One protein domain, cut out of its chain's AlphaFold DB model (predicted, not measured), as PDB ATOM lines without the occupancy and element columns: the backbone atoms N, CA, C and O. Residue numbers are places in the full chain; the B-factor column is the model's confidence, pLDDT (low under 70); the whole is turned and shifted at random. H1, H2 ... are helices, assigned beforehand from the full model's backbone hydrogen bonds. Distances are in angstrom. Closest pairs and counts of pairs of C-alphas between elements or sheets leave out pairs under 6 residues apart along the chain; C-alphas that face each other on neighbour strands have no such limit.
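Overview. This is residues 124 to 207 of the 211 residues of an uncharacterized protein of Trichophyton equinum (strain ATCC MYA-4606 / CBS 127.97) (UniProt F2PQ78). A helical hairpin, H1 and H2 side by side, makes a small body with the short H3 and H4 next to H2, and a free arm, residues 186 to 207 with the long H5, sticks out from it. Residues 141 to 161, a long stretch with no named element, join the two hairpin helices. The printed part has 84 residues with five named helices, H1 to H5 in order, and no named strand; the class is all helix. It is only just compact, close to loose, with a radius of gyration of the C-alphas of 14.1 A and spans of 39 by 29 by 26 A.

Arrangement. H1, residues 125 to 140, and H2, residues 162 to 172, form a hairpin: they touch, closest at the C-alphas of Met 128 and Thr 170, 5.4 A apart. They run opposite ways at a shallow tilt of 26 degrees. H3, residues 176 to 179, only just touches H2, with 3 pairs of C-alphas within 8 A, the closest Ala 169 and Leu 179 at 6.9 A. H4, residues 183 to 186, touches H2, closest at the C-alphas of Glu 162 and Phe 184, 5.7 A apart. H5, residues 191 to 206, is apart from H1, H2, H3 and H4. In H1 and H5 every O i to N i+4 pair is within hydrogen-bond range, in H2 6 of 7; H3 and H4 are too short for such a pair.

Along the chain. H1 begins at C-alpha 125 (607.727, 363.921, 429.529) and is 22.3 A long. H2 is 14.8 A long, H3 5.0 A and H4 5.1 A. H5, 22.9 A long, ends at C-alpha 206 (641.252, 354.025, 420.526).

Size, cuts and confidence. The C-alphas farthest apart, Asp 174 and Thr 207, are 41.5 A apart. The printed part has no cut. The link from H1 to H2 is long. Mean pLDDT of the printed part is 81.7; residues 143, 145 to 147, 188, 190 to 191 and 204 to 207 are under 70.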
ATOM      1  N   TYR A 124     605.517 364.841 426.121       80.88
ATOM      2  CA  TYR A 124     606.952 364.678 425.847       80.88
ATOM      3  C   TYR A 124     607.752 364.355 427.116       80.88
ATOM      4  O   TYR A 124     608.975 364.433 427.113       80.88
ATOM      5  N   GLN A 125     607.079 364.020 428.223       81.81
ATOM      6  CA  GLN A 125     607.727 363.921 429.529       81.81
ATOM      7  C   GLN A 125     608.846 362.877 429.553       81.81
ATOM      8  O   GLN A 125     609.880 363.085 430.180       81.81
ATOM      9  N   ARG A 126     608.663 361.750 428.856       82.69
ATOM     10  CA  ARG A 126     609.679 360.693 428.804       82.69
ATOM     11  C   ARG A 126     610.925 361.174 428.064       82.69
ATOM     12  O   ARG A 126     612.033 360.924 428.523       82.69
ATOM     13  N   GLU A 127     610.740 361.858 426.944       85.38
ATOM     14  CA  GLU A 127     611.815 362.425 426.139       85.38
ATOM     15  C   GLU A 127     612.536 363.549 426.892       85.38
ATOM     16  O   GLU A 127     613.762 363.585 426.896       85.38
ATOM     17  N   MET A 128     611.795 364.417 427.587       86.75
ATOM     18  CA  MET A 128     612.364 365.473 428.429       86.75
ATOM     19  C   MET A 128     613.178 364.893 429.594       86.75
ATOM     20  O   MET A 128     614.308 365.318 429.824       86.75
ATOM     21  N   ASN A 129     612.671 363.849 430.258       86.31
ATOM     22  CA  ASN A 129     613.407 363.147 431.311       86.31
ATOM     23  C   ASN A 129     614.677 362.476 430.764       86.31
ATOM     24  O   ASN A 129     615.729 362.552 431.392       86.31
ATOM     25  N   ALA A 130     614.608 361.841 429.589       85.88
ATOM     26  CA  ALA A 130     615.781 361.247 428.951       85.88
ATOM     27  C   ALA A 130     616.833 362.310 428.588       85.88
ATOM     28  O   ALA A 130     618.024 362.094 428.800       85.88
ATOM     29  N   LEU A 131     616.403 363.479 428.098       88.44
ATOM     30  CA  LEU A 131     617.292 364.613 427.837       88.44
ATOM     31  C   LEU A 131     617.955 365.134 429.117       88.44
ATOM     32  O   LEU A 131     619.150 365.420 429.094       88.44
ATOM     33  N   ALA A 132     617.213 365.215 430.224       89.12
ATOM     34  CA  ALA A 132     617.760 365.604 431.521       89.12
ATOM     35  C   ALA A 132     618.878 364.647 431.970       89.12
ATOM     36  O   ALA A 132     619.935 365.093 432.411       89.12
ATOM     37  N   VAL A 133     618.671 363.336 431.801       88.19
ATOM     38  CA  VAL A 133     619.671 362.304 432.119       88.19
ATOM     39  C   VAL A 133     620.923 362.462 431.259       88.19
ATOM     40  O   VAL A 133     622.016 362.552 431.808       88.19
ATOM     41  N   ILE A 134     620.771 362.585 429.935       87.38
ATOM     42  CA  ILE A 134     621.903 362.800 429.018       87.38
ATOM     43  C   ILE A 134     622.687 364.057 429.413       87.38
ATOM     44  O   ILE A 134     623.914 364.052 429.424       87.38
ATOM     45  N   MET A 135     621.993 365.143 429.751       88.94
ATOM     46  CA  MET A 135     622.641 366.391 430.137       88.94
ATOM     47  C   MET A 135     623.433 366.239 431.446       88.94
ATOM     48  O   MET A 135     624.571 366.697 431.517       88.94
ATOM     49  N   MET A 136     622.891 365.536 432.447       89.50
ATOM     50  CA  MET A 136     623.631 365.216 433.674       89.50
ATOM     51  C   MET A 136     624.866 364.351 433.401       89.50
ATOM     52  O   MET A 136     625.941 364.668 433.906       89.50
ATOM     53  N   GLU A 137     624.753 363.327 432.547       86.81
ATOM     54  CA  GLU A 137     625.900 362.503 432.141       86.81
ATOM     55  C   GLU A 137     626.991 363.345 431.476       86.81
ATOM     56  O   GLU A 137     628.176 363.170 431.757       86.81
ATOM     57  N   LEU A 138     626.618 364.297 430.619       86.69
ATOM     58  CA  LEU A 138     627.578 365.192 429.972       86.69
ATOM     59  C   LEU A 138     628.251 366.146 430.969       86.69
ATOM     60  O   LEU A 138     629.433 366.463 430.814       86.69
ATOM     61  N   MET A 139     627.522 366.603 431.986       87.62
ATOM     62  CA  MET A 139     628.030 367.554 432.976       87.62
ATOM     63  C   MET A 139     628.918 366.879 434.033       87.62
ATOM     64  O   MET A 139     630.039 367.329 434.298       87.62
ATOM     65  N   GLU A 140     628.455 365.780 434.625       84.19
ATOM     66  CA  GLU A 140     629.094 365.147 435.789       84.19
ATOM     67  C   GLU A 140     629.730 363.786 435.490       84.19
ATOM     68  O   GLU A 140     630.395 363.234 436.363       84.19
ATOM     69  N   LYS A 141     629.599 363.263 434.258       81.38
ATOM     70  CA  LYS A 141     630.026 361.901 433.876       81.38
ATOM     71  C   LYS A 141     629.317 360.796 434.680       81.38
ATOM     72  O   LYS A 141     629.750 359.646 434.659       81.38
ATOM     73  N   ASP A 142     628.244 361.142 435.378       70.56
ATOM     74  CA  ASP A 142     627.458 360.239 436.206       70.56
ATOM     75  C   ASP A 142     625.982 360.645 436.162       70.56
ATOM     76  O   ASP A 142     625.639 361.800 435.893       70.56
ATOM     77  N   THR A 143     625.109 359.683 436.431       68.81
ATOM     78  CA  THR A 143     623.673 359.900 436.588       68.81
ATOM     79  C   THR A 143     623.321 359.887 438.062       68.81
ATOM     80  O   THR A 143     623.738 358.995 438.797       68.81
ATOM     81  N   LYS A 144     622.511 360.849 438.509       70.31
ATOM     82  CA  LYS A 144     621.979 360.826 439.874       70.31
ATOM     83  C   LYS A 144     621.007 359.657 440.055       70.31
ATOM     84  O   LYS A 144     620.371 359.207 439.099       70.31
ATOM     85  N   GLU A 145     620.882 359.187 441.298       67.19
ATOM     86  CA  GLU A 145     619.933 358.134 441.664       67.19
ATOM     87  C   GLU A 145     618.508 358.464 441.186       67.19
ATOM     88  O   GLU A 145     618.081 359.622 441.128       67.19
ATOM     89  N   SER A 146     617.800 357.406 440.792       62.53
ATOM     90  CA  SER A 146     616.612 357.408 439.936       62.53
ATOM     91  C   SER A 146     615.590 358.506 440.258       62.53
ATOM     92  O   SER A 146     614.786 358.369 441.180       62.53
ATOM     93  N   GLY A 147     615.581 359.550 439.423       67.06
ATOM     94  CA  GLY A 147     614.540 360.582 439.377       67.06
ATOM     95  C   GLY A 147     614.992 361.987 439.778       67.06
ATOM     96  O   GLY A 147     614.245 362.935 439.546       67.06
ATOM     97  N   LEU A 148     616.195 362.147 440.333       80.62
ATOM     98  CA  LEU A 148     616.720 363.465 440.686       80.62
ATOM     99  C   LEU A 148     617.431 364.109 439.494       80.62
ATOM    100  O   LEU A 148     618.352 363.529 438.929       80.62
ATOM    101  N   VAL A 149     617.025 365.330 439.142       84.88
ATOM    102  CA  VAL A 149     617.673 366.140 438.104       84.88
ATOM    103  C   VAL A 149     618.457 367.274 438.756       84.88
ATOM    104  O   VAL A 149     617.910 368.035 439.550       84.88
ATOM    105  N   GLY A 150     619.744 367.392 438.433       86.62
ATOM    106  CA  GLY A 150     620.595 368.496 438.874       86.62
ATOM    107  C   GLY A 150     622.079 368.149 438.820       86.62
ATOM    108  O   GLY A 150     622.451 367.060 438.403       86.62
ATOM    109  N   VAL A 151     622.914 369.050 439.331       87.44
ATOM    110  CA  VAL A 151     624.374 368.882 439.459       87.44
ATOM    111  C   VAL A 151     624.802 368.953 440.925       87.44
ATOM    112  O   VAL A 151     624.021 369.377 441.777       87.44
ATOM    113  N   ASN A 152     625.970 368.422 441.253       86.38
ATOM    114  CA  ASN A 152     626.580 368.379 442.579       86.38
ATOM    115  C   ASN A 152     627.780 369.332 442.681       86.38
ATOM    116  O   ASN A 152     627.985 369.937 443.731       86.38
ATOM    117  N   ASP A 153     628.565 369.463 441.611       86.81
ATOM    118  CA  ASP A 153     629.736 370.342 441.570       86.81
ATOM    119  C   ASP A 153     629.349 371.745 441.085       86.81
ATOM    120  O   ASP A 153     629.355 372.035 439.888       86.81
ATOM    121  N   LEU A 154     628.986 372.616 442.031       87.94
ATOM    122  CA  LEU A 154     628.604 374.003 441.750       87.94
ATOM    123  C   LEU A 154     629.797 374.922 441.453       87.94
ATOM    124  O   LEU A 154     629.592 376.004 440.909       87.94
ATOM    125  N   GLU A 155     631.027 374.515 441.784       88.88
ATOM    126  CA  GLU A 155     632.223 375.261 441.371       88.88
ATOM    127  C   GLU A 155     632.462 375.081 439.869       88.88
ATOM    128  O   GLU A 155     632.773 376.037 439.159       88.88
ATOM    129  N   ARG A 156     632.258 373.857 439.368       87.69
ATOM    130  CA  ARG A 156     632.366 373.534 437.943       87.69
ATOM    131  C   ARG A 156     631.122 373.911 437.138       87.69
ATOM    132  O   ARG A 156     631.256 374.305 435.979       87.69
ATOM    133  N   TRP A 157     629.935 373.792 437.731       91.25
ATOM    134  CA  TRP A 157     628.643 374.092 437.106       91.25
ATOM    135  C   TRP A 157     627.851 375.117 437.929       91.25
ATOM    136  O   TRP A 157     626.936 374.746 438.670       91.25
ATOM    137  N   PRO A 158     628.175 376.415 437.790       90.62
ATOM    138  CA  PRO A 158     627.481 377.483 438.499       90.62
ATOM    139  C   PRO A 158     625.979 377.500 438.207       90.62
ATOM    140  O   PRO A 158     625.544 377.194 437.092       90.62
ATOM    141  N   SER A 159     625.171 377.891 439.193       89.25
ATOM    142  CA  SER A 159     623.706 377.916 439.076       89.25
ATOM    143  C   SER A 159     623.179 378.898 438.029       89.25
ATOM    144  O   SER A 159     622.091 378.704 437.501       89.25
ATOM    145  N   ASP A 160     623.940 379.949 437.740       88.88
ATOM    146  CA  ASP A 160     623.671 380.961 436.716       88.88
ATOM    147  C   ASP A 160     624.213 380.569 435.330       88.88
ATOM    148  O   ASP A 160     624.072 381.321 434.365       88.88
ATOM    149  N   SER A 161     624.829 379.391 435.201       90.25
ATOM    150  CA  SER A 161     625.297 378.899 433.912       90.25
ATOM    151  C   SER A 161     624.132 378.457 433.026       90.25
ATOM    152  O   SER A 161     623.198 377.784 433.463       90.25
ATOM    153  N   GLU A 162     624.235 378.737 431.727       90.56
ATOM    154  CA  GLU A 162     623.217 378.332 430.747       90.56
ATOM    155  C   GLU A 162     623.019 376.813 430.668       90.56
ATOM    156  O   GLU A 162     621.963 376.348 430.245       90.56
ATOM    157  N   ALA A 163     624.040 376.036 431.039       89.81
ATOM    158  CA  ALA A 163     623.959 374.583 431.088       89.81
ATOM    159  C   ALA A 163     623.035 374.119 432.226       89.81
ATOM    160  O   ALA A 163     622.188 373.252 432.009       89.81
ATOM    161  N   VAL A 164     623.157 374.727 433.412       91.50
ATOM    162  CA  VAL A 164     622.275 374.454 434.558       91.50
ATOM    163  C   VAL A 164     620.868 375.003 434.309       91.50
ATOM    164  O   VAL A 164     619.890 374.316 434.594       91.50
ATOM    165  N   GLU A 165     620.746 376.183 433.696       92.06
ATOM    166  CA  GLU A 165     619.454 376.748 433.284       92.06
ATOM    167  C   GLU A 165     618.733 375.832 432.279       92.06
ATOM    168  O   GLU A 165     617.560 375.501 432.456       92.06
ATOM    169  N   PHE A 166     619.457 375.333 431.269       92.06
ATOM    170  CA  PHE A 166     618.916 374.382 430.302       92.06
ATOM    171  C   PHE A 166     618.485 373.075 430.967       92.06
ATOM    172  O   PHE A 166     617.401 372.567 430.677       92.06
ATOM    173  N   LEU A 167     619.303 372.542 431.882       91.88
ATOM    174  CA  LEU A 167     618.965 371.353 432.658       91.88
ATOM    175  C   LEU A 167     617.674 371.572 433.459       91.88
ATOM    176  O   LEU A 167     616.784 370.725 433.417       91.88
ATOM    177  N   SER A 168     617.515 372.727 434.105       91.25
ATOM    178  CA  SER A 168     616.266 373.086 434.783       91.25
ATOM    179  C   SER A 168     615.088 373.111 433.804       91.25
ATOM    180  O   SER A 168     614.049 372.502 434.069       91.25
ATOM    181  N   ALA A 169     615.258 373.726 432.631       91.50
ATOM    182  CA  ALA A 169     614.222 373.809 431.605       91.50
ATOM    183  C   ALA A 169     613.752 372.434 431.095       91.50
ATOM    184  O   ALA A 169     612.586 372.300 430.723       91.50
ATOM    185  N   THR A 170     614.603 371.397 431.124       90.44
ATOM    186  CA  THR A 170     614.180 370.022 430.782       90.44
ATOM    187  C   THR A 170     613.135 369.456 431.746       90.44
ATOM    188  O   THR A 170     612.339 368.616 431.348       90.44
ATOM    189  N   THR A 171     613.087 369.932 432.993       87.44
ATOM    190  CA  THR A 171     612.088 369.490 433.982       87.44
ATOM    191  C   THR A 171     610.841 370.365 434.007       87.44
ATOM    192  O   THR A 171     609.775 369.894 434.387       87.44
ATOM    193  N   SER A 172     610.970 371.635 433.614       86.44
ATOM    194  CA  SER A 172     609.897 372.630 433.726       86.44
ATOM    195  C   SER A 172     609.119 372.865 432.431       86.44
ATOM    196  O   SER A 172     608.033 373.432 432.480       86.44
ATOM    197  N   SER A 173     609.668 372.501 431.268       84.94
ATOM    198  CA  SER A 173     609.015 372.746 429.980       84.94
ATOM    199  C   SER A 173     608.195 371.545 429.515       84.94
ATOM    200  O   SER A 173     608.704 370.432 429.398       84.94
ATOM    201  N   ASP A 174     606.954 371.800 429.106       82.31
ATOM    202  CA  ASP A 174     606.077 370.792 428.495       82.31
ATOM    203  C   ASP A 174     606.321 370.612 426.982       82.31
ATOM    204  O   ASP A 174     605.650 369.817 426.315       82.31
ATOM    205  N   SER A 175     607.256 371.371 426.391       84.81
ATOM    206  CA  SER A 175     607.422 371.450 424.938       84.81
ATOM    207  C   SER A 175     608.874 371.406 424.479       84.81
ATOM    208  O   SER A 175     609.658 372.332 424.683       84.81
ATOM    209  N   ILE A 176     609.193 370.392 423.671       85.31
ATOM    210  CA  ILE A 176     610.486 370.282 422.975       85.31
ATOM    211  C   ILE A 176     610.770 371.522 422.111       85.31
ATOM    212  O   ILE A 176     611.920 371.929 421.956       85.31
ATOM    213  N   ASN A 177     609.737 372.154 421.544       85.88
ATOM    214  CA  ASN A 177     609.923 373.339 420.705       85.88
ATOM    215  C   ASN A 177     610.378 374.562 421.507       85.88
ATOM    216  O   ASN A 177     611.086 375.403 420.958       85.88
ATOM    217  N   GLN A 178     609.985 374.671 422.779       86.44
ATOM    218  CA  GLN A 178     610.509 375.705 423.672       86.44
ATOM    219  C   GLN A 178     611.961 375.398 424.032       86.44
ATOM    220  O   GLN A 178     612.819 376.267 423.902       86.44
ATOM    221  N   LEU A 179     612.258 374.140 424.363       87.62
ATOM    222  CA  LEU A 179     613.608 373.709 424.718       87.62
ATOM    223  C   LEU A 179     614.619 373.920 423.573       87.62
ATOM    224  O   LEU A 179     615.731 374.384 423.802       87.62
ATOM    225  N   LYS A 180     614.217 373.689 422.315       86.94
ATOM    226  CA  LYS A 180     615.046 373.980 421.125       86.94
ATOM    227  C   LYS A 180     615.399 375.460 420.958       86.94
ATOM    228  O   LYS A 180     616.401 375.772 420.322       86.94
ATOM    229  N   LYS A 181     614.566 376.364 421.477       88.81
ATOM    230  CA  LYS A 181     614.794 377.815 421.416       88.81
ATOM    231  C   LYS A 181     615.668 378.323 422.561       88.81
ATOM    232  O   LYS A 181     616.056 379.484 422.528       88.81
ATOM    233  N   HIS A 182     615.971 377.486 423.552       90.25
ATOM    234  CA  HIS A 182     616.795 377.868 424.692       90.25
ATOM    235  C   HIS A 182     618.172 378.382 424.240       90.25
ATOM    236  O   HIS A 182     618.730 377.873 423.262       90.25
ATOM    237  N   SER A 183     618.736 379.370 424.949       87.19
ATOM    238  CA  SER A 183     620.041 379.984 424.619       87.19
ATOM    239  C   SER A 183     621.127 378.919 424.422       87.19
ATOM    240  O   SER A 183     621.795 378.881 423.391       87.19
ATOM    241  N   PHE A 184     621.190 377.957 425.345       87.12
ATOM    242  CA  PHE A 184     622.136 376.836 425.320       87.12
ATOM    243  C   PHE A 184     622.169 376.043 423.992       87.12
ATOM    244  O   PHE A 184     623.240 375.661 423.518       87.12
ATOM    245  N   ILE A 185     621.009 375.821 423.360       85.44
ATOM    246  CA  ILE A 185     620.889 375.065 422.097       85.44
ATOM    247  C   ILE A 185     620.940 375.985 420.876       85.44
ATOM    248  O   ILE A 185     621.503 375.623 419.845       85.44
ATOM    249  N   SER A 186     620.336 377.167 420.977       82.12
ATOM    250  CA  SER A 186     620.242 378.121 419.869       82.12
ATOM    251  C   SER A 186     621.558 378.850 419.592       82.12
ATOM    252  O   SER A 186     621.767 379.333 418.473       82.12
ATOM    253  N   LYS A 187     622.483 378.880 420.560       80.81
ATOM    254  CA  LYS A 187     623.861 379.308 420.330       80.81
ATOM    255  C   LYS A 187     624.490 378.458 419.233       80.81
ATOM    256  O   LYS A 187     624.496 377.231 419.279       80.81
ATOM    257  N   ARG A 188     625.056 379.121 418.220       65.19
ATOM    258  CA  ARG A 188     625.844 378.439 417.191       65.19
ATOM    259  C   ARG A 188     627.128 377.913 417.821       65.19
ATOM    260  O   ARG A 188     628.124 378.626 417.902       65.19
ATOM    261  N   TRP A 189     627.114 376.646 418.205       70.06
ATOM    262  CA  TRP A 189     628.331 375.892 418.447       70.06
ATOM    263  C   TRP A 189     629.123 375.880 417.139       70.06
ATOM    264  O   TRP A 189     628.619 375.442 416.099       70.06
ATOM    265  N   GLY A 190     630.335 376.437 417.151       68.75
ATOM    266  CA  GLY A 190     631.183 376.445 415.965       68.75
ATOM    267  C   GLY A 190     631.350 375.011 415.468       68.75
ATOM    268  O   GLY A 190     631.774 374.149 416.233       68.75
ATOM    269  N   LYS A 191     631.010 374.738 414.202       67.31
ATOM    270  CA  LYS A 191     631.057 373.382 413.623       67.31
ATOM    271  C   LYS A 191     632.409 372.691 413.876       67.31
ATOM    272  O   LYS A 191     632.443 371.494 414.139       67.31
ATOM    273  N   GLY A 192     633.500 373.462 413.872       70.88
ATOM    274  CA  GLY A 192     634.847 372.985 414.195       70.88
ATOM    275  C   GLY A 192     635.031 372.498 415.638       70.88
ATOM    276  O   GLY A 192     635.776 371.551 415.852       70.88
ATOM    277  N   TYR A 193     634.321 373.069 416.615       74.56
ATOM    278  CA  TYR A 193     634.392 372.643 418.019       74.56
ATOM    279  C   TYR A 193     633.750 371.265 418.219       74.56
ATOM    280  O   TYR A 193     634.334 370.395 418.859       74.56
ATOM    281  N   LEU A 194     632.587 371.031 417.598       72.25
ATOM    282  CA  LEU A 194     631.946 369.713 417.611       72.25
ATOM    283  C   LEU A 194     632.804 368.661 416.903       72.25
ATOM    284  O   LEU A 194     632.979 367.566 417.429       72.25
ATOM    285  N   ILE A 195     633.353 368.997 415.731       74.94
ATOM    286  CA  ILE A 195     634.263 368.104 415.001       74.94
ATOM    287  C   ILE A 195     635.472 367.767 415.878       74.94
ATOM    288  O   ILE A 195     635.777 366.593 416.043       74.94
ATOM    289  N   GLY A 196     636.096 368.768 416.509       75.06
ATOM    290  CA  GLY A 196     637.222 368.573 417.420       75.06
ATOM    291  C   GLY A 196     636.894 367.654 418.597       75.06
ATOM    292  O   GLY A 196     637.664 366.739 418.876       75.06
ATOM    293  N   LEU A 197     635.735 367.830 419.240       77.88
ATOM    294  CA  LEU A 197     635.288 366.961 420.335       77.88
ATOM    295  C   LEU A 197     635.050 365.519 419.883       77.88
ATOM    296  O   LEU A 197     635.477 364.590 420.567       77.88
ATOM    297  N   VAL A 198     634.401 365.312 418.733       74.31
ATOM    298  CA  VAL A 198     634.159 363.957 418.216       74.31
ATOM    299  C   VAL A 198     635.469 363.295 417.795       74.31
ATOM    300  O   VAL A 198     635.709 362.140 418.143       74.31
ATOM    301  N   SER A 199     636.352 364.019 417.102       73.44
ATOM    302  CA  SER A 199     637.688 363.533 416.751       73.44
ATOM    303  C   SER A 199     638.498 363.177 417.999       73.44
ATOM    304  O   SER A 199     639.097 362.105 418.049       73.44
ATOM    305  N   PHE A 200     638.470 364.026 419.028       74.06
ATOM    306  CA  PHE A 200     639.140 363.768 420.301       74.06
ATOM    307  C   PHE A 200     638.585 362.518 420.989       74.06
ATOM    308  O   PHE A 200     639.362 361.643 421.359       74.06
ATOM    309  N   ALA A 201     637.258 362.378 421.079       73.81
ATOM    310  CA  ALA A 201     636.611 361.201 421.654       73.81
ATOM    311  C   ALA A 201     636.960 359.904 420.895       73.81
ATOM    312  O   ALA A 201     637.193 358.856 421.499       73.81
ATOM    313  N   LEU A 202     637.041 359.956 419.561       71.69
ATOM    314  CA  LEU A 202     637.451 358.815 418.733       71.69
ATOM    315  C   LEU A 202     638.917 358.422 418.964       71.69
ATOM    316  O   LEU A 202     639.241 357.236 418.986       71.69
ATOM    317  N   ILE A 203     639.810 359.395 419.149       71.06
ATOM    318  CA  ILE A 203     641.228 359.137 419.441       71.06
ATOM    319  C   ILE A 203     641.393 358.603 420.873       71.06
ATOM    320  O   ILE A 203     642.113 357.624 421.088       71.06
ATOM    321  N   SER A 204     640.692 359.183 421.849       65.12
ATOM    322  CA  SER A 204     640.776 358.780 423.257       65.12
ATOM    323  C   SER A 204     640.208 357.381 423.505       65.12
ATOM    324  O   SER A 204     640.704 356.653 424.353       65.12
ATOM    325  N   THR A 205     639.189 356.964 422.750       64.88
ATOM    326  CA  THR A 205     638.613 355.606 422.849       64.88
ATOM    327  C   THR A 205     639.441 354.540 422.134       64.88
ATOM    328  O   THR A 205     639.337 353.362 422.464       64.88
ATOM    329  N   ARG A 206     640.285 354.929 421.172       61.94
ATOM    330  CA  ARG A 206     641.252 354.025 420.526       61.94
ATOM    331  C   ARG A 206     642.515 353.813 421.353       61.94
ATOM    332  O   ARG A 206     643.221 352.835 421.136       61.94
ATOM    333  N   THR A 207     642.783 354.700 422.304       50.94
ATOM    334  CA  THR A 207     643.943 354.642 423.196       50.94
ATOM    335  C   THR A 207     643.517 354.146 424.577       50.94
ATOM    336  O   THR A 207     643.590 354.857 425.574       50.94
TER     337      THR A 207